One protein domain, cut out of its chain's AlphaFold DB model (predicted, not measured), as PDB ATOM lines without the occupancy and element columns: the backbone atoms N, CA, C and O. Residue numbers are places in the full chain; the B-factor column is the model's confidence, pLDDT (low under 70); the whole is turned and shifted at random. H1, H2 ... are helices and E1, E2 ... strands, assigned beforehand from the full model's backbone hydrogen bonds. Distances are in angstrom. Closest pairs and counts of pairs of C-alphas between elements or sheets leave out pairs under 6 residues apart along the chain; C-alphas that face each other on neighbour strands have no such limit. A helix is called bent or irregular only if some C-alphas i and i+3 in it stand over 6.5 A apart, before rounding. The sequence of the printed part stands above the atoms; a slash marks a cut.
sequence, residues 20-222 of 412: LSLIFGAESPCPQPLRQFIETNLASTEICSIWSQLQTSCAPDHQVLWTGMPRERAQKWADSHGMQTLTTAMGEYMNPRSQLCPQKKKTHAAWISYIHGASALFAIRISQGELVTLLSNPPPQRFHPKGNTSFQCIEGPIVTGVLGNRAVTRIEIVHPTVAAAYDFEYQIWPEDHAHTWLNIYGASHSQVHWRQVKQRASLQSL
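AT A GLANCE: This is residues 20 to 222 of the 412 residues of an uncharacterized protein of Cordyceps javanica (UniProt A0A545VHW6). A small twisted sheet of four strands has H3 over one face and H7 over the other. Toward its E1 edge the long helix H6 is the middle of a group of helices, crossed by H1, H2 and H4 at steep tilts and with H7 side by side with it at a shallow tilt of 28 degrees, while H8 packs on E4 at the far edge. The printed part has 203 residues, with eight named helices and four named strands in the order H1 H2 E1 H3 H4 H5 H6 E2 H7 E3 E4 H8. The sheet, E1 E2 E3 E4, is mixed, and so is the class, helices and strands. The whole is compact, with a radius of gyration of the C-alphas of 16.8 A and spans of 49 by 40 by 33 A.

HOW THE PARTS SIT: H1, residues 32 to 41, touches the hub H6, residues 108 to 127, closest at C-alphas 41 and 113, 4.7 A. H2, residues 44 to 57, touches H6 residues 118 to 125 alone, closest at C-alphas 51 and 121, 6.8 A, at a steep tilt of 47 degrees. E1, residues 64 to 66, is parallel to E2, residues 131 to 135, with N 65 and O 133 2.9 A apart. H3, residues 71 to 81, and H7, residues 150 to 159, are on opposite faces of the sheet, at heights of 9.4 A and 9.1 A over it. H4, residues 86 to 94, touches H2, closest at C-alphas 89 and 57, 5.4 A. H5, residues 102 to 105, is close to H6 but not clearly touching, closest at C-alphas 103 and 111, 6.0 A. H6 touches H7 at a shallow tilt of 28 degrees, the same way, closest at C-alphas 127 and 159, 4.9 A. E2, H7 and E3, residues 170 to 174, form a strand-helix-strand unit, parallel neighbour strands with a helix between, its crossover right-handed; N 134 and O 172 are 2.7 A apart. E1, H3 to H6 and E2 form another. E3 and E4, residues 185 to 189, are an antiparallel hairpin, with N 173 and O 186 2.8 A apart. H8, residues 194 to 201, is on the sheet, closest to E4 at C-alphas 194 and 186, 6.9 A. H1, H2, H3, H6 and H8 have every O i to N i+4 pair within hydrogen-bond range, H7 has 3 of 6, and H4 has 2 of 5 beside 3 of 6 O i to N i+3 pairs; H5 is too short for an i+4 pair.

IN THESE COORDINATES: H1 begins at C-alpha 32 (-59.069, -0.310, -26.526). H2 is 20.0 A long, H3 15.5 A and H6 28.6 A. H4 is irregular, C-alphas 89 and 92 being 9.0 A apart, and H7 only just, C-alphas 153 and 156 being 6.9 A apart. E2 is 13.4 A long and E3 13.3 A. H8 ends at C-alpha 201 (-85.598, 28.401, -10.032).

THE WHOLE: The C-alphas of Lys 105 and Asn 199, the two farthest apart, are 50.5 A apart. The printed part has no cut. The link from E2 to H7 is long, and residues 202 to 222 have no named element. The mean pLDDT of the printed part is 90.3, and 14 residues are under 70: 25 to 28, 204 to 207, 215 to 217 and 220 to 222.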
ATOM      1  N   LEU A  20     -67.202  -8.326 -29.182       82.81
ATOM      2  CA  LEU A  20     -67.166  -6.881 -29.388       82.81
ATOM      3  C   LEU A  20     -67.155  -6.496 -30.871       82.81
ATOM      4  O   LEU A  20     -67.607  -5.402 -31.201       82.81
ATOM      5  N   SER A  21     -66.728  -7.391 -31.764       79.94
ATOM      6  CA  SER A  21     -66.824  -7.181 -33.217       79.94
ATOM      7  C   SER A  21     -68.271  -7.198 -33.730       79.94
ATOM      8  O   SER A  21     -68.576  -6.602 -34.755       79.94
ATOM      9  N   LEU A  22     -69.192  -7.829 -32.988       76.19
ATOM     10  CA  LEU A  22     -70.632  -7.787 -33.275       76.19
ATOM     11  C   LEU A  22     -71.292  -6.489 -32.781       76.19
ATOM     12  O   LEU A  22     -72.388  -6.136 -33.216       76.19
ATOM     13  N   ILE A  23     -70.643  -5.796 -31.844       80.94
ATOM     14  CA  ILE A  23     -71.127  -4.554 -31.225       80.94
ATOM     15  C   ILE A  23     -70.632  -3.338 -32.009       80.94
ATOM     16  O   ILE A  23     -71.377  -2.383 -32.231       80.94
ATOM     17  N   PHE A  24     -69.365  -3.385 -32.411       75.94
ATOM     18  CA  PHE A  24     -68.661  -2.333 -33.121       75.94
ATOM     19  C   PHE A  24     -68.410  -2.810 -34.548       75.94
ATOM     20  O   PHE A  24     -67.694  -3.785 -34.751       75.94
ATOM     21  N   GLY A  25     -69.037  -2.152 -35.528       67.44
ATOM     22  CA  GLY A  25     -68.888  -2.514 -36.937       67.44
ATOM     23  C   GLY A  25     -67.429  -2.460 -37.404       67.44
ATOM     24  O   GLY A  25     -66.594  -1.785 -36.801       67.44
ATOM     25  N   ALA A  26     -67.131  -3.145 -38.513       61.44
ATOM     26  CA  ALA A  26     -65.774  -3.270 -39.054       61.44
ATOM     27  C   ALA A  26     -65.081  -1.917 -39.323       61.44
ATOM     28  O   ALA A  26     -63.859  -1.822 -39.247       61.44
ATOM     29  N   GLU A  27     -65.859  -0.867 -39.592       59.19
ATOM     30  CA  GLU A  27     -65.370   0.479 -39.915       59.19
ATOM     31  C   GLU A  27     -65.071   1.349 -38.680       59.19
ATOM     32  O   GLU A  27     -64.509   2.434 -38.803       59.19
ATOM     33  N   SER A  28     -65.450   0.920 -37.475       69.44
ATOM     34  CA  SER A  28     -65.221   1.683 -36.239       69.44
ATOM     35  C   SER A  28     -65.025   0.732 -35.060       69.44
ATOM     36  O   SER A  28     -65.975   0.480 -34.313       69.44
ATOM     37  N   PRO A  29     -63.809   0.176 -34.891       79.94
ATOM     38  CA  PRO A  29     -63.531  -0.811 -33.858       79.94
ATOM     39  C   PRO A  29     -63.722  -0.232 -32.450       79.94
ATOM     40  O   PRO A  29     -63.513   0.958 -32.209       79.94
ATOM     41  N   CYS A  30     -64.090  -1.098 -31.499       86.00
ATOM     42  CA  CYS A  30     -64.216  -0.729 -30.089       86.00
ATOM     43  C   CYS A  30     -62.908  -0.098 -29.583       86.00
ATOM     44  O   CYS A  30     -61.863  -0.755 -29.669       86.00
ATOM     45  N   PRO A  31     -62.939   1.116 -29.006       90.06
ATOM     46  CA  PRO A  31     -61.746   1.703 -28.419       90.06
ATOM     47  C   PRO A  31     -61.118   0.787 -27.364       90.06
ATOM     48  O   PRO A  31     -61.813   0.260 -26.493       90.06
ATOM     49  N   GLN A  32     -59.791   0.625 -27.400       89.12
ATOM     50  CA  GLN A  32     -59.069  -0.310 -26.526       89.12
ATOM     51  C   GLN A  32     -59.368  -0.123 -25.020       89.12
ATOM     52  O   GLN A  32     -59.601  -1.133 -24.350       89.12
ATOM     53  N   PRO A  33     -59.447   1.109 -24.467       89.25
ATOM     54  CA  PRO A  33     -59.807   1.307 -23.059       89.25
ATOM     55  C   PRO A  33     -61.200   0.767 -22.711       89.25
ATOM     56  O   PRO A  33     -61.408   0.183 -21.647       89.25
ATOM     57  N   LEU A  34     -62.158   0.947 -23.624       91.56
ATOM     58  CA  LEU A  34     -63.535   0.496 -23.460       91.56
ATOM     59  C   LEU A  34     -63.627  -1.028 -23.572       91.56
ATOM     60  O   LEU A  34     -64.262  -1.669 -22.734       91.56
ATOM     61  N   ARG A  35     -62.926  -1.610 -24.550       92.88
ATOM     62  CA  ARG A  35     -62.779  -3.059 -24.719       92.88
ATOM     63  C   ARG A  35     -62.237  -3.726 -23.457       92.88
ATOM     64  O   ARG A  35     -62.906  -4.587 -22.892       92.88
ATOM     65  N   GLN A  36     -61.081  -3.268 -22.974       92.38
ATOM     66  CA  GLN A  36     -60.441  -3.820 -21.781       92.38
ATOM     67  C   GLN A  36     -61.364  -3.734 -20.560       92.38
ATOM     68  O   GLN A  36     -61.460  -4.682 -19.781       92.38
ATOM     69  N   PHE A  37     -62.072  -2.613 -20.394       93.94
ATOM     70  CA  PHE A  37     -63.030  -2.455 -19.307       93.94
ATOM     71  C   PHE A  37     -64.164  -3.480 -19.380       93.94
ATOM     72  O   PHE A  37     -64.491  -4.086 -18.361       93.94
ATOM     73  N   ILE A  38     -64.756  -3.700 -20.555       94.81
ATOM     74  CA  ILE A  38     -65.861  -4.652 -20.724       94.81
ATOM     75  C   ILE A  38     -65.385  -6.082 -20.465       94.81
ATOM     76  O   ILE A  38     -65.985  -6.770 -19.644       94.81
ATOM     77  N   GLU A  39     -64.282  -6.497 -21.088       94.06
ATOM     78  CA  GLU A  39     -63.729  -7.855 -20.966       94.06
ATOM     79  C   GLU A  39     -63.241  -8.164 -19.539       94.06
ATOM     80  O   GLU A  39     -63.298  -9.304 -19.088       94.06
ATOM     81  N   THR A  40     -62.825  -7.147 -18.776       94.69
ATOM     82  CA  THR A  40     -62.475  -7.310 -17.351       94.69
ATOM     83  C   THR A  40     -63.714  -7.489 -16.464       94.69
ATOM     84  O   THR A  40     -63.630  -8.057 -15.373       94.69
ATOM     85  N   ASN A  41     -64.873  -6.976 -16.888       95.81
ATOM     86  CA  ASN A  41     -66.092  -6.946 -16.076       95.81
ATOM     87  C   ASN A  41     -67.126  -8.018 -16.458       95.81
ATOM     88  O   ASN A  41     -67.968  -8.352 -15.620       95.81
ATOM     89  N   LEU A  42     -67.080  -8.541 -17.686       96.44
ATOM     90  CA  LEU A  42     -68.038  -9.502 -18.231       96.44
ATOM     91  C   LEU A  42     -67.337 -10.637 -18.972       96.44
ATOM     92  O   LEU A  42     -66.382 -10.414 -19.711       96.44
ATOM     93  N   ALA A  43     -67.878 -11.847 -18.837       94.44
ATOM     94  CA  ALA A  43     -67.495 -12.963 -19.696       94.44
ATOM     95  C   ALA A  43     -68.070 -12.796 -21.115       94.44
ATOM     96  O   ALA A  43     -69.144 -12.218 -21.290       94.44
ATOM     97  N   SER A  44     -67.422 -13.387 -22.124       93.12
ATOM     98  CA  SER A  44     -67.846 -13.330 -23.535       93.12
ATOM     99  C   SER A  44     -69.322 -13.696 -23.749       93.12
ATOM    100  O   SER A  44     -70.043 -13.012 -24.471       93.12
ATOM    101  N   THR A  45     -69.813 -14.732 -23.063       93.62
ATOM    102  CA  THR A  45     -71.218 -15.165 -23.140       93.62
ATOM    103  C   THR A  45     -72.188 -14.159 -22.517       93.62
ATOM    104  O   THR A  45     -73.309 -13.992 -23.008       93.62
ATOM    105  N   GLU A  46     -71.766 -13.463 -21.459       95.75
ATOM    106  CA  GLU A  46     -72.541 -12.394 -20.827       95.75
ATOM    107  C   GLU A  46     -72.618 -11.183 -21.749       95.75
ATOM    108  O   GLU A  46     -73.705 -10.637 -21.917       95.75
ATOM    109  N   ILE A  47     -71.510 -10.814 -22.401       96.25
ATOM    110  CA  ILE A  47     -71.472  -9.726 -23.386       96.25
ATOM    111  C   ILE A  47     -72.498  -9.986 -24.493       96.25
ATOM    112  O   ILE A  47     -73.370  -9.147 -24.711       96.25
ATOM    113  N   CYS A  48     -72.457 -11.162 -25.129       94.31
ATOM    114  CA  CYS A  48     -73.394 -11.514 -26.202       94.31
ATOM    115  C   CYS A  48     -74.857 -11.494 -25.736       94.31
ATOM    116  O   CYS A  48     -75.719 -10.928 -26.407       94.31
ATOM    117  N   SER A  49     -75.141 -12.093 -24.574       94.81
ATOM    118  CA  SER A  49     -76.507 -12.189 -24.043       94.81
ATOM    119  C   SER A  49     -77.079 -10.818 -23.687       94.81
ATOM    120  O   SER A  49     -78.204 -10.490 -24.061       94.81
ATOM    121  N   ILE A  50     -76.286  -9.998 -22.991       96.75
ATOM    122  CA  ILE A  50     -76.664  -8.635 -22.616       96.75
ATOM    123  C   ILE A  50     -76.869  -7.794 -23.869       96.75
ATOM    124  O   ILE A  50     -77.878  -7.106 -23.981       96.75
ATOM    125  N   TRP A  51     -75.941  -7.858 -24.822       96.12
ATOM    126  CA  TRP A  51     -76.029  -7.059 -26.035       96.12
ATOM    127  C   TRP A  51     -77.279  -7.393 -26.854       96.12
ATOM    128  O   TRP A  51     -78.037  -6.487 -27.196       96.12
ATOM    129  N   SER A  52     -77.559  -8.681 -27.070       94.94
ATOM    130  CA  SER A  52     -78.777  -9.142 -27.754       94.94
ATOM    131  C   SER A  52     -80.058  -8.662 -27.052       94.94
ATOM    132  O   SER A  52     -80.978  -8.128 -27.684       94.94
ATOM    133  N   GLN A  53     -80.093  -8.750 -25.717       96.44
ATOM    134  CA  GLN A  53     -81.201  -8.225 -24.921       96.44
ATOM    135  C   GLN A  53     -81.367  -6.711 -25.115       96.44
ATOM    136  O   GLN A  53     -82.485  -6.236 -25.320       96.44
ATOM    137  N   LEU A  54     -80.280  -5.939 -25.061       96.31
ATOM    138  CA  LEU A  54     -80.315  -4.486 -25.240       96.31
ATOM    139  C   LEU A  54     -80.740  -4.090 -26.658       96.31
ATOM    140  O   LEU A  54     -81.473  -3.118 -26.816       96.31
ATOM    141  N   GLN A  55     -80.341  -4.838 -27.687       93.50
ATOM    142  CA  GLN A  55     -80.789  -4.600 -29.063       93.50
ATOM    143  C   GLN A  55     -82.306  -4.762 -29.205       93.50
ATOM    144  O   GLN A  55     -82.946  -3.951 -29.868       93.50
ATOM    145  N   THR A  56     -82.876  -5.765 -28.540       93.69
ATOM    146  CA  THR A  56     -84.309  -6.081 -28.635       93.69
ATOM    147  C   THR A  56     -85.172  -5.159 -27.772       93.69
ATOM    148  O   THR A  56     -86.289  -4.810 -28.141       93.69
ATOM    149  N   SER A  57     -84.674  -4.773 -26.597       93.62
ATOM    150  CA  SER A  57     -85.477  -4.092 -25.575       93.62
ATOM    151  C   SER A  57     -85.275  -2.580 -25.506       93.62
ATOM    152  O   SER A  57     -86.199  -1.887 -25.080       93.62
ATOM    153  N   CYS A  58     -84.111  -2.045 -25.898       93.19
ATOM    154  CA  CYS A  58     -83.855  -0.604 -25.854       93.19
ATOM    155  C   CYS A  58     -84.550   0.105 -27.018       93.19
ATOM    156  O   CYS A  58     -84.051   0.100 -28.146       93.19
ATOM    157  N   ALA A  59     -85.661   0.778 -26.721       92.75
ATOM    158  CA  ALA A  59     -86.334   1.659 -27.665       92.75
ATOM    159  C   ALA A  59     -85.461   2.902 -27.918       92.75
ATOM    160  O   ALA A  59     -85.085   3.551 -26.945       92.75
ATOM    161  N   PRO A  60     -85.120   3.264 -29.166       92.69
ATOM    162  CA  PRO A  60     -84.241   4.404 -29.450       92.69
ATOM    163  C   PRO A  60     -84.654   5.684 -28.706       92.69
ATOM    164  O   PRO A  60     -85.843   5.985 -28.635       92.69
ATOM    165  N   ASP A  61     -83.687   6.406 -28.135       95.50
ATOM    166  CA  ASP A  61     -83.852   7.709 -27.460       95.50
ATOM    167  C   ASP A  61     -84.807   7.736 -26.250       95.50
ATOM    168  O   ASP A  61     -85.185   8.795 -25.755       95.50
ATOM    169  N   HIS A  62     -85.184   6.567 -25.726       96.50
ATOM    170  CA  HIS A  62     -86.029   6.438 -24.534       96.50
ATOM    171  C   HIS A  62     -85.224   6.001 -23.306       96.50
ATOM    172  O   HIS A  62     -85.788   5.461 -22.352       96.50
ATOM    173  N   GLN A  63     -83.905   6.206 -23.299       98.06
ATOM    174  CA  GLN A  63     -83.044   5.796 -22.192       98.06
ATOM    175  C   GLN A  63     -82.906   6.870 -21.119       98.06
ATOM    176  O   GLN A  63     -82.806   8.065 -21.394       98.06
ATOM    177  N   VAL A  64     -82.843   6.400 -19.873       98.12
ATOM    178  CA  VAL A  64     -82.632   7.230 -18.690       98.12
ATOM    179  C   VAL A  64     -81.415   6.747 -17.918       98.12
ATOM    180  O   VAL A  64     -81.380   5.624 -17.404       98.12
ATOM    181  N   LEU A  65     -80.448   7.647 -17.776       98.31
ATOM    182  CA  LEU A  65     -79.343   7.548 -16.832       98.31
ATOM    183  C   LEU A  65     -79.682   8.344 -15.571       98.31
ATOM    184  O   LEU A  65     -80.554   9.213 -15.576       98.31
ATOM    185  N   TRP A  66     -79.012   8.059 -14.458       97.56
ATOM    186  CA  TRP A  66     -79.262   8.807 -13.228       97.56
ATOM    187  C   TRP A  66     -78.056   8.850 -12.299       97.56
ATOM    188  O   TRP A  66     -77.227   7.943 -12.243       97.56
ATOM    189  N   THR A  67     -77.986   9.914 -11.506       95.25
ATOM    190  CA  THR A  67     -76.960  10.108 -10.485       95.25
ATOM    191  C   THR A  67     -77.508  10.900  -9.300       95.25
ATOM    192  O   THR A  67     -78.480  11.640  -9.412       95.25
ATOM    193  N   GLY A  68     -76.920  10.709  -8.118       90.69
ATOM    194  CA  GLY A  68     -77.271  11.490  -6.925       90.69
ATOM    195  C   GLY A  68     -78.660  11.258  -6.324       90.69
ATOM    196  O   GLY A  68     -79.062  12.025  -5.454       90.69
ATOM    197  N   MET A  69     -79.380  10.205  -6.723       92.00
ATOM    198  CA  MET A  69     -80.686   9.846  -6.153       92.00
ATOM    199  C   MET A  69     -80.842   8.332  -5.942       92.00
ATOM    200  O   MET A  69     -80.027   7.572  -6.448       92.00
ATOM    201  N   PRO A  70     -81.843   7.850  -5.185       92.56
ATOM    202  CA  PRO A  70     -82.110   6.414  -5.064       92.56
ATOM    203  C   PRO A  70     -82.616   5.796  -6.374       92.56
ATOM    204  O   PRO A  70     -83.370   6.436  -7.115       92.56
ATOM    205  N   ARG A  71     -82.273   4.523  -6.616       93.56
ATOM    206  CA  ARG A  71     -82.690   3.768  -7.810       93.56
ATOM    207  C   ARG A  71     -84.207   3.755  -7.967       93.56
ATOM    208  O   ARG A  71     -84.710   3.938  -9.067       93.56
ATOM    209  N   GLU A  72     -84.938   3.559  -6.876       94.88
ATOM    210  CA  GLU A  72     -86.399   3.439  -6.862       94.88
ATOM    211  C   GLU A  72     -87.058   4.730  -7.352       94.88
ATOM    212  O   GLU A  72     -88.088   4.700  -8.025       94.88
ATOM    213  N   ARG A  73     -86.446   5.879  -7.040       95.00
ATOM    214  CA  ARG A  73     -86.919   7.186  -7.496       95.00
ATOM    215  C   ARG A  73     -86.690   7.361  -8.994       95.00
ATOM    216  O   ARG A  73     -87.616   7.786  -9.680       95.00
ATOM    217  N   ALA A  74     -85.493   7.029  -9.475       96.81
ATOM    218  CA  ALA A  74     -85.155   7.109 -10.893       96.81
ATOM    219  C   ALA A  74     -86.030   6.164 -11.731       96.81
ATOM    220  O   ALA A  74     -86.622   6.591 -12.716       96.81
ATOM    221  N   GLN A  75     -86.196   4.916 -11.279       97.31
ATOM    222  CA  GLN A  75     -87.062   3.930 -11.929       97.31
ATOM    223  C   GLN A  75     -88.505   4.426 -12.005       97.31
ATOM    224  O   GLN A  75     -89.087   4.453 -13.080       97.31
ATOM    225  N   LYS A  76     -89.065   4.909 -10.888       96.94
ATOM    226  CA  LYS A  76     -90.435   5.433 -10.867       96.94
ATOM    227  C   LYS A  76     -90.624   6.609 -11.829       96.94
ATOM    228  O   LYS A  76     -91.687   6.728 -12.436       96.94
ATOM    229  N   TRP A  77     -89.633   7.498 -11.927       97.56
ATOM    230  CA  TRP A  77     -89.679   8.607 -12.878       97.56
ATOM    231  C   TRP A  77     -89.690   8.070 -14.314       97.56
ATOM    232  O   TRP A  77     -90.590   8.438 -15.068       97.56
ATOM    233  N   ALA A  78     -88.789   7.143 -14.646       97.75
ATOM    234  CA  ALA A  78     -88.710   6.517 -15.965       97.75
ATOM    235  C   ALA A  78     -90.024   5.806 -16.346       97.75
ATOM    236  O   ALA A  78     -90.606   6.117 -17.384       97.75
ATOM    237  N   ASP A  79     -90.573   4.975 -15.454       97.25
ATOM    238  CA  ASP A  79     -91.844   4.265 -15.667       97.25
ATOM    239  C   ASP A  79     -92.996   5.242 -15.964       97.25
ATOM    240  O   ASP A  79     -93.829   5.012 -16.838       97.25
ATOM    241  N   SER A  80     -93.040   6.374 -15.250       96.94
ATOM    242  CA  SER A  80     -94.093   7.386 -15.415       96.94
ATOM    243  C   SER A  80     -94.002   8.201 -16.714       96.94
ATOM    244  O   SER A  80     -94.984   8.865 -17.081       96.94
ATOM    245  N   HIS A  81     -92.850   8.125 -17.384       96.75
ATOM    246  CA  HIS A  81     -92.529   8.796 -18.643       96.75
ATOM    247  C   HIS A  81     -92.416   7.822 -19.821       96.75
ATOM    248  O   HIS A  81     -92.212   8.267 -20.945       96.75
ATOM    249  N   GLY A  82     -92.600   6.515 -19.594       96.38
ATOM    250  CA  GLY A  82     -92.414   5.502 -20.635       96.38
ATOM    251  C   GLY A  82     -90.954   5.366 -21.072       96.38
ATOM    252  O   GLY A  82     -90.689   5.040 -22.223       96.38
ATOM    253  N   MET A  83     -90.016   5.652 -20.168       97.62
ATOM    254  CA  MET A  83     -88.581   5.593 -20.427       97.62
ATOM    255  C   MET A  83     -87.930   4.390 -19.740       97.62
ATOM    256  O   MET A  83     -88.496   3.777 -18.834       97.62
ATOM    257  N   GLN A  84     -86.715   4.056 -20.166       97.94
ATOM    258  CA  GLN A  84     -86.033   2.817 -19.829       97.94
ATOM    259  C   GLN A  84     -84.725   3.091 -19.089       97.94
ATOM    260  O   GLN A  84     -83.790   3.695 -19.610       97.94
ATOM    261  N   THR A  85     -84.636   2.595 -17.858       98.12
ATOM    262  CA  THR A  85     -83.359   2.481 -17.138       98.12
ATOM    263  C   THR A  85     -82.605   1.224 -17.584       98.12
ATOM    264  O   THR A  85     -83.210   0.314 -18.155       98.12
ATOM    265  N   LEU A  86     -81.330   1.084 -17.193       97.75
ATOM    266  CA  LEU A  86     -80.577  -0.174 -17.349       97.75
ATOM    267  C   LEU A  86     -81.358  -1.393 -16.827       97.75
ATOM    268  O   LEU A  86     -81.365  -2.442 -17.454       97.75
ATOM    269  N   THR A  87     -82.035  -1.263 -15.680       95.75
ATOM    270  CA  THR A  87     -82.856  -2.358 -15.128       95.75
ATOM    271  C   THR A  87     -83.985  -2.740 -16.079       95.75
ATOM    272  O   THR A  87     -84.272  -3.921 -16.239       95.75
ATOM    273  N   THR A  88     -84.623  -1.739 -16.682       96.56
ATOM    274  CA  THR A  88     -85.773  -1.930 -17.572       96.56
ATOM    275  C   THR A  88     -85.337  -2.621 -18.858       96.56
ATOM    276  O   THR A  88     -85.935  -3.618 -19.239       96.56
ATOM    277  N   ALA A  89     -84.254  -2.138 -19.471       96.94
ATOM    278  CA  ALA A  89     -83.696  -2.716 -20.689       96.94
ATOM    279  C   ALA A  89     -83.194  -4.155 -20.468       96.94
ATOM    280  O   ALA A  89     -83.512  -5.077 -21.210       96.94
ATOM    281  N   MET A  90     -82.473  -4.394 -19.375       96.44
ATOM    282  CA  MET A  90     -81.957  -5.727 -19.059       96.44
ATOM    283  C   MET A  90     -83.047  -6.744 -18.696       96.44
ATOM    284  O   MET A  90     -82.799  -7.946 -18.771       96.44
ATOM    285  N   GLY A  91     -84.226  -6.287 -18.258       94.81
ATOM    286  CA  GLY A  91     -85.365  -7.142 -17.933       94.81
ATOM    287  C   GLY A  91     -85.000  -8.292 -16.991       94.81
ATOM    288  O   GLY A  91     -84.581  -8.089 -15.846       94.81
ATOM    289  N   GLU A  92     -85.148  -9.520 -17.482       94.25
ATOM    290  CA  GLU A  92     -84.895 -10.742 -16.722       94.25
ATOM    291  C   GLU A  92     -83.452 -10.886 -16.223       94.25
ATOM    292  O   GLU A  92     -83.240 -11.390 -15.120       94.25
ATOM    293  N   TYR A  93     -82.467 -10.352 -16.948       95.38
ATOM    294  CA  TYR A  93     -81.054 -10.402 -16.556       95.38
ATOM    295  C   TYR A  93     -80.735  -9.562 -15.305       95.38
ATOM    296  O   TYR A  93     -79.672  -9.717 -14.699       95.38
ATOM    297  N   MET A  94     -81.657  -8.687 -14.891       93.38
ATOM    298  CA  MET A  94     -81.570  -7.849 -13.687       93.38
ATOM    299  C   MET A  94     -82.637  -8.185 -12.636       93.38
ATOM    300  O   MET A  94     -82.697  -7.527 -11.592       93.38
ATOM    301  N   ASN A  95     -83.484  -9.186 -12.889       93.00
ATOM    302  CA  ASN A  95     -84.540  -9.605 -11.976       93.00
ATOM    303  C   ASN A  95     -84.045 -10.750 -11.073       93.00
ATOM    304  O   ASN A  95     -83.924 -11.873 -11.560       93.00
ATOM    305  N   PRO A  96     -83.874 -10.550  -9.750       91.12
ATOM    306  CA  PRO A  96     -83.374 -11.593  -8.843       91.12
ATOM    307  C   PRO A  96     -84.258 -12.853  -8.769       91.12
ATOM    308  O   PRO A  96     -83.856 -13.875  -8.204       91.12
ATOM    309  N   ARG A  97     -85.496 -12.768  -9.274       91.88
ATOM    310  CA  ARG A  97     -86.445 -13.885  -9.348       91.88
ATOM    311  C   ARG A  97     -86.329 -14.693 -10.643       91.88
ATOM    312  O   ARG A  97     -86.773 -15.833 -10.637       91.88
ATOM    313  N   SER A  98     -85.748 -14.140 -11.711       93.25
ATOM    314  CA  SER A  98     -85.533 -14.881 -12.960       93.25
ATOM    315  C   SER A  98     -84.325 -15.813 -12.836       93.25
ATOM    316  O   SER A  98     -83.348 -15.505 -12.150       93.25
ATOM    317  N   GLN A  99     -84.388 -16.951 -13.526       91.81
ATOM    318  CA  GLN A  99     -83.268 -17.884 -13.659       91.81
ATOM    319  C   GLN A  99     -82.150 -17.329 -14.557       91.81
ATOM    320  O   GLN A  99     -80.998 -17.747 -14.415       91.81
ATOM    321  N   LEU A 100     -82.476 -16.373 -15.439       91.81
ATOM    322  CA  LEU A 100     -81.517 -15.698 -16.317       91.81
ATOM    323  C   LEU A 100     -80.638 -14.692 -15.567       91.81
ATOM    324  O   LEU A 100     -79.560 -14.341 -16.039       91.81
ATOM    325  N   CYS A 101     -81.059 -14.237 -14.384       94.31
ATOM    326  CA  CYS A 101     -80.268 -13.310 -13.590       94.31
ATOM    327  C   CYS A 101     -79.100 -14.042 -12.906       94.31
ATOM    328  O   CYS A 101     -79.321 -14.901 -12.043       94.31
ATOM    329  N   PRO A 102     -77.838 -13.680 -13.196       93.50
ATOM    330  CA  PRO A 102     -76.689 -14.381 -12.637       93.50
ATOM    331  C   PRO A 102     -76.397 -13.994 -11.182       93.50
ATOM    332  O   PRO A 102     -75.475 -14.542 -10.582       93.50
ATOM    333  N   GLN A 103     -77.165 -13.073 -10.588       93.25
ATOM    334  CA  GLN A 103     -76.894 -12.503  -9.266       93.25
ATOM    335  C   GLN A 103     -76.673 -13.564  -8.181       93.25
ATOM    336  O   GLN A 103     -75.727 -13.457  -7.410       93.25
ATOM    337  N   LYS A 104     -77.509 -14.608  -8.136       91.31
ATOM    338  CA  LYS A 104     -77.409 -15.681  -7.126       91.31
ATOM    339  C   LYS A 104     -76.184 -16.580  -7.312       91.31
ATOM    340  O   LYS A 104     -75.776 -17.248  -6.371       91.31
ATOM    341  N   LYS A 105     -75.623 -16.615  -8.524       92.38
ATOM    342  CA  LYS A 105     -74.470 -17.443  -8.906       92.38
ATOM    343  C   LYS A 105     -73.143 -16.686  -8.779       92.38
ATOM    344  O   LYS A 105     -72.088 -17.267  -9.005       92.38
ATOM    345  N   LYS A 106     -73.183 -15.389  -8.461       94.38
ATOM    346  CA  LYS A 106     -72.011 -14.513  -8.396       94.38
ATOM    347  C   LYS A 106     -71.732 -14.081  -6.962       94.38
ATOM    348  O   LYS A 106     -72.642 -13.845  -6.171       94.38
ATOM    349  N   THR A 107     -70.451 -13.909  -6.646       96.06
ATOM    350  CA  THR A 107     -70.040 -13.214  -5.421       96.06
ATOM    351  C   THR A 107     -70.469 -11.748  -5.484       96.06
ATOM    352  O   THR A 107     -70.714 -11.204  -6.562       96.06
ATOM    353  N   HIS A 108     -70.513 -11.065  -4.339       93.31
ATOM    354  CA  HIS A 108     -70.857  -9.641  -4.305       93.31
ATOM    355  C   HIS A 108     -69.930  -8.787  -5.194       93.31
ATOM    356  O   HIS A 108     -70.402  -7.903  -5.906       93.31
ATOM    357  N   ALA A 109     -68.624  -9.076  -5.200       93.69
ATOM    358  CA  ALA A 109     -67.664  -8.388  -6.062       93.69
ATOM    359  C   ALA A 109     -67.917  -8.680  -7.551       93.69
ATOM    360  O   ALA A 109     -68.014  -7.747  -8.343       93.69
ATOM    361  N   ALA A 110     -68.119  -9.951  -7.918       94.88
ATOM    362  CA  ALA A 110     -68.415 -10.339  -9.296       94.88
ATOM    363  C   ALA A 110     -69.757  -9.775  -9.793       94.88
ATOM    364  O   ALA A 110     -69.897  -9.446 -10.968       94.88
ATOM    365  N   TRP A 111     -70.746  -9.629  -8.907       95.88
ATOM    366  CA  TRP A 111     -72.001  -8.955  -9.220       95.88
ATOM    367  C   TRP A 111     -71.789  -7.464  -9.498       95.88
ATOM    368  O   TRP A 111     -72.337  -6.946 -10.462       95.88
ATOM    369  N   ILE A 112     -70.968  -6.772  -8.703       93.81
ATOM    370  CA  ILE A 112     -70.625  -5.369  -8.978       93.81
ATOM    371  C   ILE A 112     -69.955  -5.233 -10.350       93.81
ATOM    372  O   ILE A 112     -70.368  -4.369 -11.122       93.81
ATOM    373  N   SER A 113     -68.983  -6.094 -10.671       95.25
ATOM    374  CA  SER A 113     -68.333  -6.101 -11.989       95.25
ATOM    375  C   SER A 113     -69.339  -6.340 -13.114       95.25
ATOM    376  O   SER A 113     -69.392  -5.567 -14.065       95.25
ATOM    377  N   TYR A 114     -70.233  -7.319 -12.950       97.06
ATOM    378  CA  TYR A 114     -71.311  -7.579 -13.905       97.06
ATOM    379  C   TYR A 114     -72.169  -6.329 -14.164       97.06
ATOM    380  O   TYR A 114     -72.442  -5.981 -15.310       97.06
ATOM    381  N   ILE A 115     -72.554  -5.600 -13.110       96.75
ATOM    382  CA  ILE A 115     -73.345  -4.367 -13.240       96.75
ATOM    383  C   ILE A 115     -72.554  -3.256 -13.932       96.75
ATOM    384  O   ILE A 115     -73.129  -2.512 -14.722       96.75
ATOM    385  N   HIS A 116     -71.255  -3.133 -13.660       95.88
ATOM    386  CA  HIS A 116     -70.396  -2.155 -14.328       95.88
ATOM    387  C   HIS A 116     -70.253  -2.441 -15.823       95.88
ATOM    388  O   HIS A 116     -70.413  -1.528 -16.630       95.88
ATOM    389  N   GLY A 117     -70.013  -3.696 -16.203       97.00
ATOM    390  CA  GLY A 117     -69.953  -4.073 -17.611       97.00
ATOM    391  C   GLY A 117     -71.301  -3.912 -18.318       97.00
ATOM    392  O   GLY A 117     -71.352  -3.354 -19.410       97.00
ATOM    393  N   ALA A 118     -72.410  -4.301 -17.676       97.62
ATOM    394  CA  ALA A 118     -73.754  -4.098 -18.227       97.62
ATOM    395  C   ALA A 118     -74.089  -2.605 -18.408       97.62
ATOM    396  O   ALA A 118     -74.691  -2.218 -19.405       97.62
ATOM    397  N   SER A 119     -73.668  -1.759 -17.464       97.94
ATOM    398  CA  SER A 119     -73.783  -0.297 -17.544       97.94
ATOM    399  C   SER A 119     -72.966   0.274 -18.712       97.94
ATOM    400  O   SER A 119     -73.481   1.111 -19.451       97.94
ATOM    401  N   ALA A 120     -71.754  -0.238 -18.961       97.44
ATOM    402  CA  ALA A 120     -70.961   0.144 -20.129       97.44
ATOM    403  C   ALA A 120     -71.632  -0.263 -21.454       97.44
ATOM    404  O   ALA A 120     -71.756   0.570 -22.348       97.44
ATOM    405  N   LEU A 121     -72.130  -1.500 -21.570       97.44
ATOM    406  CA  LEU A 121     -72.862  -1.959 -22.762       97.44
ATOM    407  C   LEU A 121     -74.143  -1.148 -23.002       97.44
ATOM    408  O   LEU A 121     -74.450  -0.791 -24.137       97.44
ATOM    409  N   PHE A 122     -74.866  -0.791 -21.940       98.06
ATOM    410  CA  PHE A 122     -76.037   0.077 -22.037       98.06
ATOM    411  C   PHE A 122     -75.676   1.486 -22.513       98.06
ATOM    412  O   PHE A 122     -76.345   2.014 -23.397       98.06
ATOM    413  N   ALA A 123     -74.589   2.067 -22.001       97.75
ATOM    414  CA  ALA A 123     -74.095   3.360 -22.458       97.75
ATOM    415  C   ALA A 123     -73.635   3.331 -23.928       97.75
ATOM    416  O   ALA A 123     -73.915   4.277 -24.656       97.75
ATOM    417  N   ILE A 124     -73.011   2.240 -24.391       96.19
ATOM    418  CA  ILE A 124     -72.674   2.046 -25.815       96.19
ATOM    419  C   ILE A 124     -73.949   1.988 -26.659       96.19
ATOM    420  O   ILE A 124     -74.052   2.660 -27.681       96.19
ATOM    421  N   ARG A 125     -74.955   1.219 -26.224       96.12
ATOM    422  CA  ARG A 125     -76.238   1.136 -26.932       96.12
ATOM    423  C   ARG A 125     -76.937   2.495 -27.010       96.12
ATOM    424  O   ARG A 125     -77.536   2.798 -28.040       96.12
ATOM    425  N   ILE A 126     -76.854   3.298 -25.949       97.06
ATOM    426  CA  ILE A 126     -77.346   4.682 -25.914       97.06
ATOM    427  C   ILE A 126     -76.581   5.558 -26.899       97.06
ATOM    428  O   ILE A 126     -77.190   6.338 -27.620       97.06
ATOM    429  N   SER A 127     -75.256   5.425 -26.958       95.44
ATOM    430  CA  SER A 127     -74.404   6.268 -27.798       95.44
ATOM    431  C   SER A 127     -74.571   6.009 -29.303       95.44
ATOM    432  O   SER A 127     -74.063   6.771 -30.124       95.44
ATOM    433  N   GLN A 128     -75.308   4.959 -29.676       92.19
ATOM    434  CA  GLN A 128     -75.793   4.707 -31.038       92.19
ATOM    435  C   GLN A 128     -77.082   5.482 -31.380       92.19
ATOM    436  O   GLN A 128     -77.467   5.513 -32.544       92.19
ATOM    437  N   GLY A 129     -77.755   6.077 -30.390       92.75
ATOM    438  CA  GLY A 129     -78.906   6.971 -30.563       92.75
ATOM    439  C   GLY A 129     -78.518   8.451 -30.559       92.75
ATOM    440  O   GLY A 129     -77.340   8.809 -30.565       92.75
ATOM    441  N   GLU A 130     -79.514   9.326 -30.535       94.62
ATOM    442  CA  GLU A 130     -79.339  10.779 -30.619       94.62
ATOM    443  C   GLU A 130     -79.440  11.456 -29.250       94.62
ATOM    444  O   GLU A 130     -78.760  12.451 -28.985       94.62
ATOM    445  N   LEU A 131     -80.282  10.920 -28.367       96.44
ATOM    446  CA  LEU A 131     -80.678  11.572 -27.126       96.44
ATOM    447  C   LEU A 131     -80.652  10.599 -25.946       96.44
ATOM    448  O   LEU A 131     -81.101   9.458 -26.026       96.44
ATOM    449  N   VAL A 132     -80.202  11.101 -24.799       98.31
ATOM    450  CA  VAL A 132     -80.388  10.434 -23.508       98.31
ATOM    451  C   VAL A 132     -80.813  11.431 -22.442       98.31
ATOM    452  O   VAL A 132     -80.302  12.551 -22.373       98.31
ATOM    453  N   THR A 133     -81.728  11.003 -21.573       98.50
ATOM    454  CA  THR A 133     -82.129  11.782 -20.403       98.50
ATOM    455  C   THR A 133     -81.295  11.384 -19.188       98.50
ATOM    456  O   THR A 133     -81.146  10.205 -18.865       98.50
ATOM    457  N   LEU A 134     -80.781  12.370 -18.463       98.31
ATOM    458  CA  LEU A 134     -80.067  12.206 -17.207       98.31
ATOM    459  C   LEU A 134     -80.896  12.762 -16.046       98.31
ATOM    460  O   LEU A 134     -81.253  13.933 -16.018       98.31
ATOM    461  N   LEU A 135     -81.126  11.952 -15.019       98.06
ATOM    462  CA  LEU A 135     -81.709  12.427 -13.766       98.06
ATOM    463  C   LEU A 135     -80.603  12.786 -12.773       98.06
ATOM    464  O   LEU A 135     -79.767  11.941 -12.444       98.06
ATOM    465  N   SER A 136     -80.624  13.999 -12.225       95.31
ATOM    466  CA  SER A 136     -79.657  14.408 -11.197       95.31
ATOM    467  C   SER A 136     -80.251  15.337 -10.141       95.31
ATOM    468  O   SER A 136     -81.408  15.755 -10.219       95.31
ATOM    469  N   ASN A 137     -79.436  15.700  -9.148       92.56
ATOM    470  CA  ASN A 137     -79.747  16.820  -8.259       92.56
ATOM    471  C   ASN A 137     -79.680  18.155  -9.017       92.56
ATOM    472  O   ASN A 137     -78.949  18.229 -10.008       92.56
ATOM    473  N   PRO A 138     -80.434  19.183  -8.589       91.56
ATOM    474  CA  PRO A 138     -80.429  20.489  -9.236       91.56
ATOM    475  C   PRO A 138     -79.109  21.243  -9.005       91.56
ATOM    476  O   PRO A 138     -78.370  20.936  -8.063       91.56
ATOM    477  N   PRO A 139     -78.820  22.269  -9.824       90.19
ATOM    478  CA  PRO A 139     -77.790  23.263  -9.543       90.19
ATOM    479  C   PRO A 139     -77.866  23.837  -8.115       90.19
ATOM    480  O   PRO A 139     -78.969  24.020  -7.583       90.19
ATOM    481  N   PRO A 140     -76.714  24.168  -7.498       87.31
ATOM    482  CA  PRO A 140     -75.376  24.259  -8.103       87.31
ATOM    483  C   PRO A 140     -74.601  22.930  -8.173       87.31
ATOM    484  O   PRO A 140     -73.658  22.809  -8.952       87.31
ATOM    485  N   GLN A 141     -75.001  21.913  -7.404       88.44
ATOM    486  CA  GLN A 141     -74.267  20.649  -7.287       88.44
ATOM    487  C   GLN A 141     -75.049  19.482  -7.900       88.44
ATOM    488  O   GLN A 141     -75.686  18.686  -7.206       88.44
ATOM    489  N   ARG A 142     -74.967  19.365  -9.229       91.00
ATOM    490  CA  ARG A 142     -75.657  18.312  -9.997       91.00
ATOM    491  C   ARG A 142     -75.039  16.929  -9.816       91.00
ATOM    492  O   ARG A 142     -75.748  15.922  -9.781       91.00
ATOM    493  N   PHE A 143     -73.717  16.893  -9.673       91.75
ATOM    494  CA  PHE A 143     -72.911  15.681  -9.678       91.75
ATOM    495  C   PHE A 143     -72.171  15.470  -8.364       91.75
ATOM    496  O   PHE A 143     -71.946  16.405  -7.596       91.75
ATOM    497  N   HIS A 144     -71.758  14.225  -8.124       89.69
ATOM    498  CA  HIS A 144     -70.971  13.906  -6.946       89.69
ATOM    499  C   HIS A 144     -69.595  14.590  -7.057       89.69
ATOM    500  O   HIS A 144     -68.890  14.336  -8.039       89.69
ATOM    501  N   PRO A 145     -69.150  15.371  -6.053       86.69
ATOM    502  CA  PRO A 145     -67.907  16.152  -6.130       86.69
ATOM    503  C   PRO A 145     -66.661  15.310  -6.395       86.69
ATOM    504  O   PRO A 145     -65.787  15.690  -7.158       86.69
ATOM    505  N   LYS A 146     -66.600  14.119  -5.790       85.44
ATOM    506  CA  LYS A 146     -65.484  13.179  -5.984       85.44
ATOM    507  C   LYS A 146     -65.479  12.443  -7.332       85.44
ATOM    508  O   LYS A 146     -64.624  11.592  -7.514       85.44
ATOM    509  N   GLY A 147     -66.456  12.644  -8.219       86.56
ATOM    510  CA  GLY A 147     -66.458  11.972  -9.528       86.56
ATOM    511  C   GLY A 147     -66.785  10.472  -9.526       86.56
ATOM    512  O   GLY A 147     -66.804   9.864 -10.583       86.56
ATOM    513  N   ASN A 148     -67.068   9.859  -8.372       86.94
ATOM    514  CA  ASN A 148     -67.070   8.395  -8.216       86.94
ATOM    515  C   ASN A 148     -68.407   7.688  -8.531       86.94
ATOM    516  O   ASN A 148     -68.614   6.540  -8.128       86.94
ATOM    517  N   THR A 149     -69.372   8.357  -9.167       91.31
ATOM    518  CA  THR A 149     -70.663   7.717  -9.494       91.31
ATOM    519  C   THR A 149     -70.550   6.850 -10.743       91.31
ATOM    520  O   THR A 149     -69.716   7.124 -11.593       91.31
ATOM    521  N   SER A 150     -71.393   5.818 -10.888       93.06
ATOM    522  CA  SER A 150     -71.402   4.979 -12.101       93.06
ATOM    523  C   SER A 150     -71.603   5.814 -13.370       93.06
ATOM    524  O   SER A 150     -70.886   5.603 -14.343       93.06
ATOM    525  N   PHE A 151     -72.475   6.828 -13.312       95.31
ATOM    526  CA  PHE A 151     -72.618   7.795 -14.394       95.31
ATOM    527  C   PHE A 151     -71.288   8.486 -14.714       95.31
ATOM    528  O   PHE A 151     -70.821   8.432 -15.839       95.31
ATOM    529  N   GLN A 152     -70.625   9.091 -13.728       93.31
ATOM    530  CA  GLN A 152     -69.375   9.818 -13.969       93.31
ATOM    531  C   GLN A 152     -68.226   8.894 -14.417       93.31
ATOM    532  O   GLN A 152     -67.497   9.234 -15.343       93.31
ATOM    533  N   CYS A 153     -68.062   7.729 -13.786       92.38
ATOM    534  CA  CYS A 153     -66.932   6.828 -14.022       92.38
ATOM    535  C   CYS A 153     -67.070   5.936 -15.258       92.38
ATOM    536  O   CYS A 153     -66.048   5.459 -15.742       92.38
ATOM    537  N   ILE A 154     -68.296   5.639 -15.700       95.06
ATOM    538  CA  ILE A 154     -68.564   4.616 -16.718       95.06
ATOM    539  C   ILE A 154     -69.417   5.205 -17.841       95.06
ATOM    540  O   ILE A 154     -68.949   5.332 -18.966       95.06
ATOM    541  N   GLU A 155     -70.656   5.591 -17.536       97.19
ATOM    542  CA  GLU A 155     -71.671   5.868 -18.563       97.19
ATOM    543  C   GLU A 155     -71.412   7.194 -19.284       97.19
ATOM    544  O   GLU A 155     -71.426   7.242 -20.507       97.19
ATOM    545  N   GLY A 156     -71.121   8.258 -18.535       95.44
ATOM    546  CA  GLY A 156     -70.851   9.614 -19.011       95.44
ATOM    547  C   GLY A 156     -69.728   9.678 -20.050       95.44
ATOM    548  O   GLY A 156     -69.964  10.191 -21.143       95.44
ATOM    549  N   PRO A 157     -68.523   9.138 -19.770       94.38
ATOM    550  CA  PRO A 157     -67.431   9.073 -20.743       94.38
ATOM    551  C   PRO A 157     -67.806   8.370 -22.052       94.38
ATOM    552  O   PRO A 157     -67.361   8.801 -23.113       94.38
ATOM    553  N   ILE A 158     -68.643   7.328 -21.985       95.69
ATOM    554  CA  ILE A 158     -69.113   6.591 -23.161       95.69
ATOM    555  C   ILE A 158     -70.146   7.421 -23.930       95.69
ATOM    556  O   ILE A 158     -69.956   7.671 -25.114       95.69
ATOM    557  N   VAL A 159     -71.215   7.907 -23.291       96.56
ATOM    558  CA  VAL A 159     -72.274   8.640 -24.017       96.56
ATOM    559  C   VAL A 159     -71.786   9.970 -24.590       96.56
ATOM    560  O   VAL A 159     -72.304  10.419 -25.602       96.56
ATOM    561  N   THR A 160     -70.754  10.576 -24.003       95.00
ATOM    562  CA  THR A 160     -70.114  11.793 -24.542       95.00
ATOM    563  C   THR A 160     -69.030  11.507 -25.590       95.00
ATOM    564  O   THR A 160     -68.478  12.448 -26.151       95.00
ATOM    565  N   GLY A 161     -68.709  10.236 -25.861       92.56
ATOM    566  CA  GLY A 161     -67.731   9.823 -26.877       92.56
ATOM    567  C   GLY A 161     -66.265  10.118 -26.541       92.56
ATOM    568  O   GLY A 161     -65.400  10.021 -27.407       92.56
ATOM    569  N   VAL A 162     -65.937  10.455 -25.289       89.38
ATOM    570  CA  VAL A 162     -64.565  10.839 -24.891       89.38
ATOM    571  C   VAL A 162     -63.561   9.694 -25.010       89.38
ATOM    572  O   VAL A 162     -62.357   9.925 -25.109       89.38
ATOM    573  N   LEU A 163     -64.043   8.454 -25.042       88.12
ATOM    574  CA  LEU A 163     -63.210   7.272 -25.240       88.12
ATOM    575  C   LEU A 163     -62.941   6.974 -26.724       88.12
ATOM    576  O   LEU A 163     -62.364   5.935 -27.023       88.12
ATOM    577  N   GLY A 164     -63.354   7.848 -27.649       85.50
ATOM    578  CA  GLY A 164     -63.211   7.646 -29.096       85.50
ATOM    579  C   GLY A 164     -64.337   6.825 -29.729       85.50
ATOM    580  O   GLY A 164     -64.252   6.467 -30.899       85.50
ATOM    581  N   ASN A 165     -65.392   6.511 -28.976       90.44
ATOM    582  CA  ASN A 165     -66.625   5.934 -29.509       90.44
ATOM    583  C   ASN A 165     -67.588   7.037 -29.992       90.44
ATOM    584  O   ASN A 165     -67.444   8.203 -29.629       90.44
ATOM    585  N   ARG A 166     -68.622   6.662 -30.759       91.75
ATOM    586  CA  ARG A 166     -69.708   7.582 -31.148       91.75
ATOM    587  C   ARG A 166     -70.363   8.192 -29.904       91.75
ATOM    588  O   ARG A 166     -70.753   7.437 -29.015       91.75
ATOM    589  N   ALA A 167     -70.496   9.517 -29.865       93.69
ATOM    590  CA  ALA A 167     -71.231  10.246 -28.832       93.69
ATOM    591  C   ALA A 167     -72.727  10.342 -29.171       93.69
ATOM    592  O   ALA A 167     -73.101  10.297 -30.343       93.69
ATOM    593  N   VAL A 168     -73.572  10.541 -28.156       95.25
ATOM    594  CA  VAL A 168     -74.934  11.047 -28.382       95.25
ATOM    595  C   VAL A 168     -74.879  12.491 -28.871       95.25
ATOM    596  O   VAL A 168     -73.970  13.247 -28.510       95.25
ATOM    597  N   THR A 169     -75.897  12.892 -29.623       95.50
ATOM    598  CA  THR A 169     -76.041  14.267 -30.107       95.50
ATOM    599  C   THR A 169     -76.354  15.228 -28.972       95.50
ATOM    600  O   THR A 169     -75.801  16.323 -28.944       95.50
ATOM    601  N   ARG A 170     -77.191  14.834 -28.000       96.12
ATOM    602  CA  ARG A 170     -77.402  15.642 -26.791       96.12
ATOM    603  C   ARG A 170     -77.750  14.836 -25.544       96.12
ATOM    604  O   ARG A 170     -78.308  13.744 -25.613       96.12
ATOM    605  N   ILE A 171     -77.457  15.427 -24.387       98.00
ATOM    606  CA  ILE A 171     -77.908  14.932 -23.080       98.00
ATOM    607  C   ILE A 171     -78.844  15.971 -22.469       98.00
ATOM    608  O   ILE A 171     -78.438  17.111 -22.234       98.00
ATOM    609  N   GLU A 172     -80.078  15.564 -22.181       97.81
ATOM    610  CA  GLU A 172     -81.059  16.379 -21.460       97.81
ATOM    611  C   GLU A 172     -81.053  16.001 -19.983       97.81
ATOM    612  O   GLU A 172     -81.128  14.823 -19.643       97.81
ATOM    613  N   ILE A 173     -80.961  16.980 -19.088       97.44
ATOM    614  CA  ILE A 173     -80.987  16.745 -17.646       97.44
ATOM    615  C   ILE A 173     -82.332  17.143 -17.049       97.44
ATOM    616  O   ILE A 173     -82.900  18.170 -17.411       97.44
ATOM    617  N   VAL A 174     -82.812  16.348 -16.094       97.00
ATOM    618  CA  VAL A 174     -84.039  16.603 -15.328       97.00
ATOM    619  C   VAL A 174     -83.740  16.505 -13.835       97.00
ATOM    620  O   VAL A 174     -82.909  15.701 -13.391       97.00
ATOM    621  N   HIS A 175     -84.471  17.282 -13.030       95.06
ATOM    622  CA  HIS A 175     -84.328  17.320 -11.570       95.06
ATOM    623  C   HIS A 175     -85.606  16.905 -10.823       95.06
ATOM    624  O   HIS A 175     -86.255  17.734 -10.174       95.06
ATOM    625  N   PRO A 176     -85.945  15.599 -10.782       93.06
ATOM    626  CA  PRO A 176     -87.165  15.103 -10.136       93.06
ATOM    627  C   PRO A 176     -87.233  15.347  -8.622       93.06
ATOM    628  O   PRO A 176     -88.235  15.013  -7.981       93.06
ATOM    629  N   THR A 177     -86.148  15.828  -8.005       90.25
ATOM    630  CA  THR A 177     -86.075  16.205  -6.587       90.25
ATOM    631  C   THR A 177     -86.831  17.491  -6.274       90.25
ATOM    632  O   THR A 177     -87.324  17.627  -5.154       90.25
ATOM    633  N   VAL A 178     -87.022  18.362  -7.265       89.56
ATOM    634  CA  VAL A 178     -87.711  19.645  -7.122       89.56
ATOM    635  C   VAL A 178     -89.133  19.516  -7.653       89.56
ATOM    636  O   VAL A 178     -89.363  19.451  -8.854       89.56
ATOM    637  N   ALA A 179     -90.122  19.487  -6.756       88.25
ATOM    638  CA  ALA A 179     -91.520  19.247  -7.134       88.25
ATOM    639  C   ALA A 179     -92.075  20.281  -8.138       88.25
ATOM    640  O   ALA A 179     -92.870  19.915  -8.998       88.25
ATOM    641  N   ALA A 180     -91.640  21.543  -8.050       86.62
ATOM    642  CA  ALA A 180     -92.034  22.617  -8.971       86.62
ATOM    643  C   ALA A 180     -91.375  22.522 -10.364       86.62
ATOM    644  O   ALA A 180     -91.761  23.240 -11.281       86.62
ATOM    645  N   ALA A 181     -90.380  21.647 -10.518       88.12
ATOM    646  CA  ALA A 181     -89.579  21.478 -11.726       88.12
ATOM    647  C   ALA A 181     -89.477  19.992 -12.119       88.12
ATOM    648  O   ALA A 181     -88.492  19.563 -12.710       88.12
ATOM    649  N   TYR A 182     -90.483  19.193 -11.738       89.44
ATOM    650  CA  TYR A 182     -90.428  17.728 -11.801       89.44
ATOM    651  C   TYR A 182     -90.151  17.182 -13.211       89.44
ATOM    652  O   TYR A 182     -89.456  16.174 -13.343       89.44
ATOM    653  N   ASP A 183     -90.661  17.890 -14.223       91.75
ATOM    654  CA  ASP A 183     -90.509  17.589 -15.652       91.75
ATOM    655  C   ASP A 183     -89.745  18.708 -16.387       91.75
ATOM    656  O   ASP A 183     -89.850  18.834 -17.605       91.75
ATOM    657  N   PHE A 184     -89.056  19.596 -15.659       93.38
ATOM    658  CA  PHE A 184     -88.238  20.622 -16.299       93.38
ATOM    659  C   PHE A 184     -86.940  19.986 -16.789       93.38
ATOM    660  O   PHE A 184     -86.211  19.374 -16.003       93.38
ATOM    661  N   GLU A 185     -86.667  20.170 -18.073       95.62
ATOM    662  CA  GLU A 185     -85.519  19.612 -18.771       95.62
ATOM    663  C   GLU A 185     -84.689  20.728 -19.406       95.62
ATOM    664  O   GLU A 185     -85.232  21.740 -19.856       95.62
ATOM    665  N   TYR A 186     -83.373  20.550 -19.431       95.88
ATOM    666  CA  TYR A 186     -82.464  21.422 -20.171       95.88
ATOM    667  C   TYR A 186     -81.231  20.646 -20.633       95.88
ATOM    668  O   TYR A 186     -80.884  19.607 -20.070       95.88
ATOM    669  N   GLN A 187     -80.568  21.135 -21.675       96.06
ATOM    670  CA  GLN A 187     -79.403  20.466 -22.245       96.06
ATOM    671  C   GLN A 187     -78.162  20.643 -21.358       96.06
ATOM    672  O   GLN A 187     -77.930  21.724 -20.819       96.06
ATOM    673  N   ILE A 188     -77.354  19.589 -21.226       94.69
ATOM    674  CA  ILE A 188     -76.045  19.643 -20.551       94.69
ATOM    675  C   ILE A 188     -74.868  19.228 -21.437       94.69
ATOM    676  O   ILE A 188     -73.717  19.429 -21.062       94.69
ATOM    677  N   TRP A 189     -75.148  18.608 -22.581       95.06
ATOM    678  CA  TRP A 189     -74.164  18.194 -23.575       95.06
ATOM    679  C   TRP A 189     -74.776  18.339 -24.969       95.06
ATOM    680  O   TRP A 189     -75.943  17.959 -25.116       95.06
ATOM    681  N   PRO A 190     -74.027  18.831 -25.973       93.12
ATOM    682  CA  PRO A 190     -72.635  19.303 -25.897       93.12
ATOM    683  C   PRO A 190     -72.487  20.660 -25.195       93.12
ATOM    684  O   PRO A 190     -71.428  20.962 -24.653       93.12
ATOM    685  N   GLU A 191     -73.560  21.447 -25.152       91.06
ATOM    686  CA  GLU A 191     -73.596  22.739 -24.469       91.06
ATOM    687  C   GLU A 191     -74.391  22.660 -23.167       91.06
ATOM    688  O   GLU A 191     -75.458  22.039 -23.123       91.06
ATOM    689  N   ASP A 192     -73.892  23.331 -22.128       93.00
ATOM    690  CA  ASP A 192     -74.531  23.372 -20.815       93.00
ATOM    691  C   ASP A 192     -75.460  24.578 -20.671       93.00
ATOM    692  O   ASP A 192     -75.038  25.729 -20.549       93.00
ATOM    693  N   HIS A 193     -76.762  24.307 -20.666       93.06
ATOM    694  CA  HIS A 193     -77.813  25.317 -20.592       93.06
ATOM    695  C   HIS A 193     -78.348  25.493 -19.166       93.06
ATOM    696  O   HIS A 193     -79.471  25.957 -18.973       93.06
ATOM    697  N   ALA A 194     -77.559  25.173 -18.136       91.12
ATOM    698  CA  ALA A 194     -77.972  25.311 -16.735       91.12
ATOM    699  C   ALA A 194     -78.381  26.732 -16.306       91.12
ATOM    700  O   ALA A 194     -79.119  26.889 -15.333       91.12
ATOM    701  N   HIS A 195     -77.965  27.770 -17.033       88.50
ATOM    702  CA  HIS A 195     -78.450  29.135 -16.819       88.50
ATOM    703  C   HIS A 195     -79.984  29.230 -16.951       88.50
ATOM    704  O   HIS A 195     -80.615  29.985 -16.214       88.50
ATOM    705  N   THR A 196     -80.609  28.417 -17.814       90.69
ATOM    706  CA  THR A 196     -82.077  28.347 -17.948       90.69
ATOM    707  C   THR A 196     -82.746  27.915 -16.645       90.69
ATOM    708  O   THR A 196     -83.740  28.514 -16.231       90.69
ATOM    709  N   TRP A 197     -82.160  26.938 -15.946       91.50
ATOM    710  CA  TRP A 197     -82.600  26.529 -14.618       91.50
ATOM    711  C   TRP A 197     -82.429  27.664 -13.609       91.50
ATOM    712  O   TRP A 197     -83.377  28.000 -12.898       91.50
ATOM    713  N   LEU A 198     -81.236  28.265 -13.549       89.44
ATOM    714  CA  LEU A 198     -80.911  29.321 -12.585       89.44
ATOM    715  C   LEU A 198     -81.831  30.540 -12.737       89.44
ATOM    716  O   LEU A 198     -82.265  31.098 -11.733       89.44
ATOM    717  N   ASN A 199     -82.201  30.898 -13.966       86.44
ATOM    718  CA  ASN A 199     -83.109  32.011 -14.243       86.44
ATOM    719  C   ASN A 199     -84.541  31.762 -13.742       86.44
ATOM    720  O   ASN A 199     -85.247  32.708 -13.399       86.44
ATOM    721  N   ILE A 200     -84.993  30.505 -13.721       87.56
ATOM    722  CA  ILE A 200     -86.374  30.151 -13.356       87.56
ATOM    723  C   ILE A 200     -86.487  29.791 -11.873       87.56
ATOM    724  O   ILE A 200     -87.444  30.194 -11.212       87.56
ATOM    725  N   TYR A 201     -85.530  29.019 -11.358       86.19
ATOM    726  CA  TYR A 201     -85.598  28.401 -10.032       86.19
ATOM    727  C   TYR A 201     -84.523  28.904  -9.060       86.19
ATOM    728  O   TYR A 201     -84.594  28.586  -7.872       86.19
ATOM    729  N   GLY A 202     -83.545  29.681  -9.532       85.75
ATOM    730  CA  GLY A 202     -82.399  30.118  -8.736       85.75
ATOM    731  C   GLY A 202     -81.408  28.993  -8.420       85.75
ATOM    732  O   GLY A 202     -81.563  27.836  -8.828       85.75
ATOM    733  N   ALA A 203     -80.362  29.335  -7.667       76.56
ATOM    734  CA  ALA A 203     -79.443  28.349  -7.109       76.56
ATOM    735  C   ALA A 203     -80.092  27.680  -5.889       76.56
ATOM    736  O   ALA A 203     -80.456  28.353  -4.924       76.56
ATOM    737  N   SER A 204     -80.220  26.353  -5.896       67.94
ATOM    738  CA  SER A 204     -80.726  25.645  -4.721       67.94
ATOM    739  C   SER A 204     -79.655  25.628  -3.627       67.94
ATOM    740  O   SER A 204     -78.551  25.142  -3.841       67.94
ATOM    741  N   HIS A 205     -79.953  26.151  -2.438       57.12
ATOM    742  CA  HIS A 205     -79.002  26.164  -1.314       57.12
ATOM    743  C   HIS A 205     -79.002  24.868  -0.491       57.12
ATOM    744  O   HIS A 205     -78.323  24.778   0.530       57.12
ATOM    745  N   SER A 206     -79.754  23.843  -0.902       58.72
ATOM    746  CA  SER A 206     -79.755  22.576  -0.177       58.72
ATOM    747  C   SER A 206     -78.454  21.819  -0.436       58.72
ATOM    748  O   SER A 206     -78.241  21.312  -1.538       58.72
ATOM    749  N   GLN A 207     -77.608  21.706   0.593       64.69
ATOM    750  CA  GLN A 207     -76.469  20.792   0.588       64.69
ATOM    751  C   GLN A 207     -76.958  19.373   0.282       64.69
ATOM    752  O   GLN A 207     -77.694  18.749   1.058       64.69
ATOM    753  N   VAL A 208     -76.558  18.863  -0.880       74.38
ATOM    754  CA  VAL A 208     -76.870  17.498  -1.281       74.38
ATOM    755  C   VAL A 208     -76.059  16.558  -0.398       74.38
ATOM    756  O   VAL A 208     -74.829  16.553  -0.420       74.38
ATOM    757  N   HIS A 209     -76.760  15.734   0.375       77.50
ATOM    758  CA  HIS A 209     -76.125  14.696   1.170       77.50
ATOM    759  C   HIS A 209     -75.759  13.529   0.253       77.50
ATOM    760  O   HIS A 209     -76.588  12.679  -0.078       77.50
ATOM    761  N   TRP A 210     -74.508  13.508  -0.195       81.56
ATOM    762  CA  TRP A 210     -73.987  12.423  -1.012       81.56
ATOM    763  C   TRP A 210     -73.699  11.196  -0.154       81.56
ATOM    764  O   TRP A 210     -73.055  11.277   0.893       81.56
ATOM    765  N   ARG A 211     -74.134  10.024  -0.627       80.00
ATOM    766  CA  ARG A 211     -73.679   8.754  -0.052       80.00
ATOM    767  C   ARG A 211     -72.160   8.655  -0.186       80.00
ATOM    768  O   ARG A 211     -71.611   9.052  -1.210       80.00
ATOM    769  N   GLN A 212     -71.491   8.061   0.796       74.88
ATOM    770  CA  GLN A 212     -70.067   7.761   0.670       74.88
ATOM    771  C   GLN A 212     -69.854   6.759  -0.471       74.88
ATOM    772  O   GLN A 212     -70.456   5.683  -0.489       74.88
ATOM    773  N   VAL A 213     -69.007   7.119  -1.437       73.25
ATOM    774  CA  VAL A 213     -68.643   6.247  -2.559       73.25
ATOM    775  C   VAL A 213     -67.143   5.978  -2.513       73.25
ATOM    776  O   VAL A 213     -66.340   6.912  -2.532       73.25
ATOM    777  N   LYS A 214     -66.771   4.692  -2.449       73.12
ATOM    778  CA  LYS A 214     -65.378   4.241  -2.593       73.12
ATOM    779  C   LYS A 214     -64.849   4.641  -3.973       73.12
ATOM    780  O   LYS A 214     -65.628   4.670  -4.925       73.12
ATOM    781  N   GLN A 215     -63.551   4.923  -4.087       68.94
ATOM    782  CA  GLN A 215     -62.930   5.061  -5.406       68.94
ATOM    783  C   GLN A 215     -63.050   3.746  -6.186       68.94
ATOM    784  O   GLN A 215     -63.078   2.663  -5.598       68.94
ATOM    785  N   ARG A 216     -63.204   3.859  -7.504       67.62
ATOM    786  CA  ARG A 216     -63.467   2.740  -8.415       67.62
ATOM    787  C   ARG A 216     -62.531   2.825  -9.610       67.62
ATOM    788  O   ARG A 216     -62.090   3.919  -9.955       67.62
ATOM    789  N   ALA A 217     -62.298   1.685 -10.263       63.38
ATOM    790  CA  ALA A 217     -61.750   1.670 -11.613       63.38
ATOM    791  C   ALA A 217     -62.631   2.568 -12.494       63.38
ATOM    792  O   ALA A 217     -63.849   2.384 -12.556       63.38
ATOM    793  N   SER A 218     -62.025   3.597 -13.073       70.06
ATOM    794  CA  SER A 218     -62.730   4.696 -13.717       70.06
ATOM    795  C   SER A 218     -62.288   4.776 -15.165       70.06
ATOM    796  O   SER A 218     -61.097   4.890 -15.437       70.06
ATOM    797  N   LEU A 219     -63.237   4.802 -16.099       70.56
ATOM    798  CA  LEU A 219     -62.916   5.157 -17.480       70.56
ATOM    799  C   LEU A 219     -62.445   6.618 -17.578       70.56
ATOM    800  O   LEU A 219     -61.787   6.991 -18.542       70.56
ATOM    801  N   GLN A 220     -62.680   7.437 -16.543       61.00
ATOM    802  CA  GLN A 220     -62.135   8.789 -16.471       61.00
ATOM    803  C   GLN A 220     -60.627   8.848 -16.214       61.00
ATOM    804  O   GLN A 220     -60.094   9.945 -16.308       61.00
ATOM    805  N   SER A 221     -59.927   7.774 -15.830       55.97
ATOM    806  CA  SER A 221     -58.459   7.826 -15.690       55.97
ATOM    807  C   SER A 221     -57.725   7.498 -16.992       55.97
ATOM    808  O   SER A 221     -56.519   7.687 -17.067       55.97
ATOM    809  N   LEU A 222     -58.439   7.035 -18.024       55.66
ATOM    810  CA  LEU A 222     -57.886   6.572 -19.305       55.66
ATOM    811  C   LEU A 222     -57.994   7.653 -20.405       55.66
ATOM    812  O   LEU A 222     -58.258   7.347 -21.564       55.66
TER     813      LEU A 222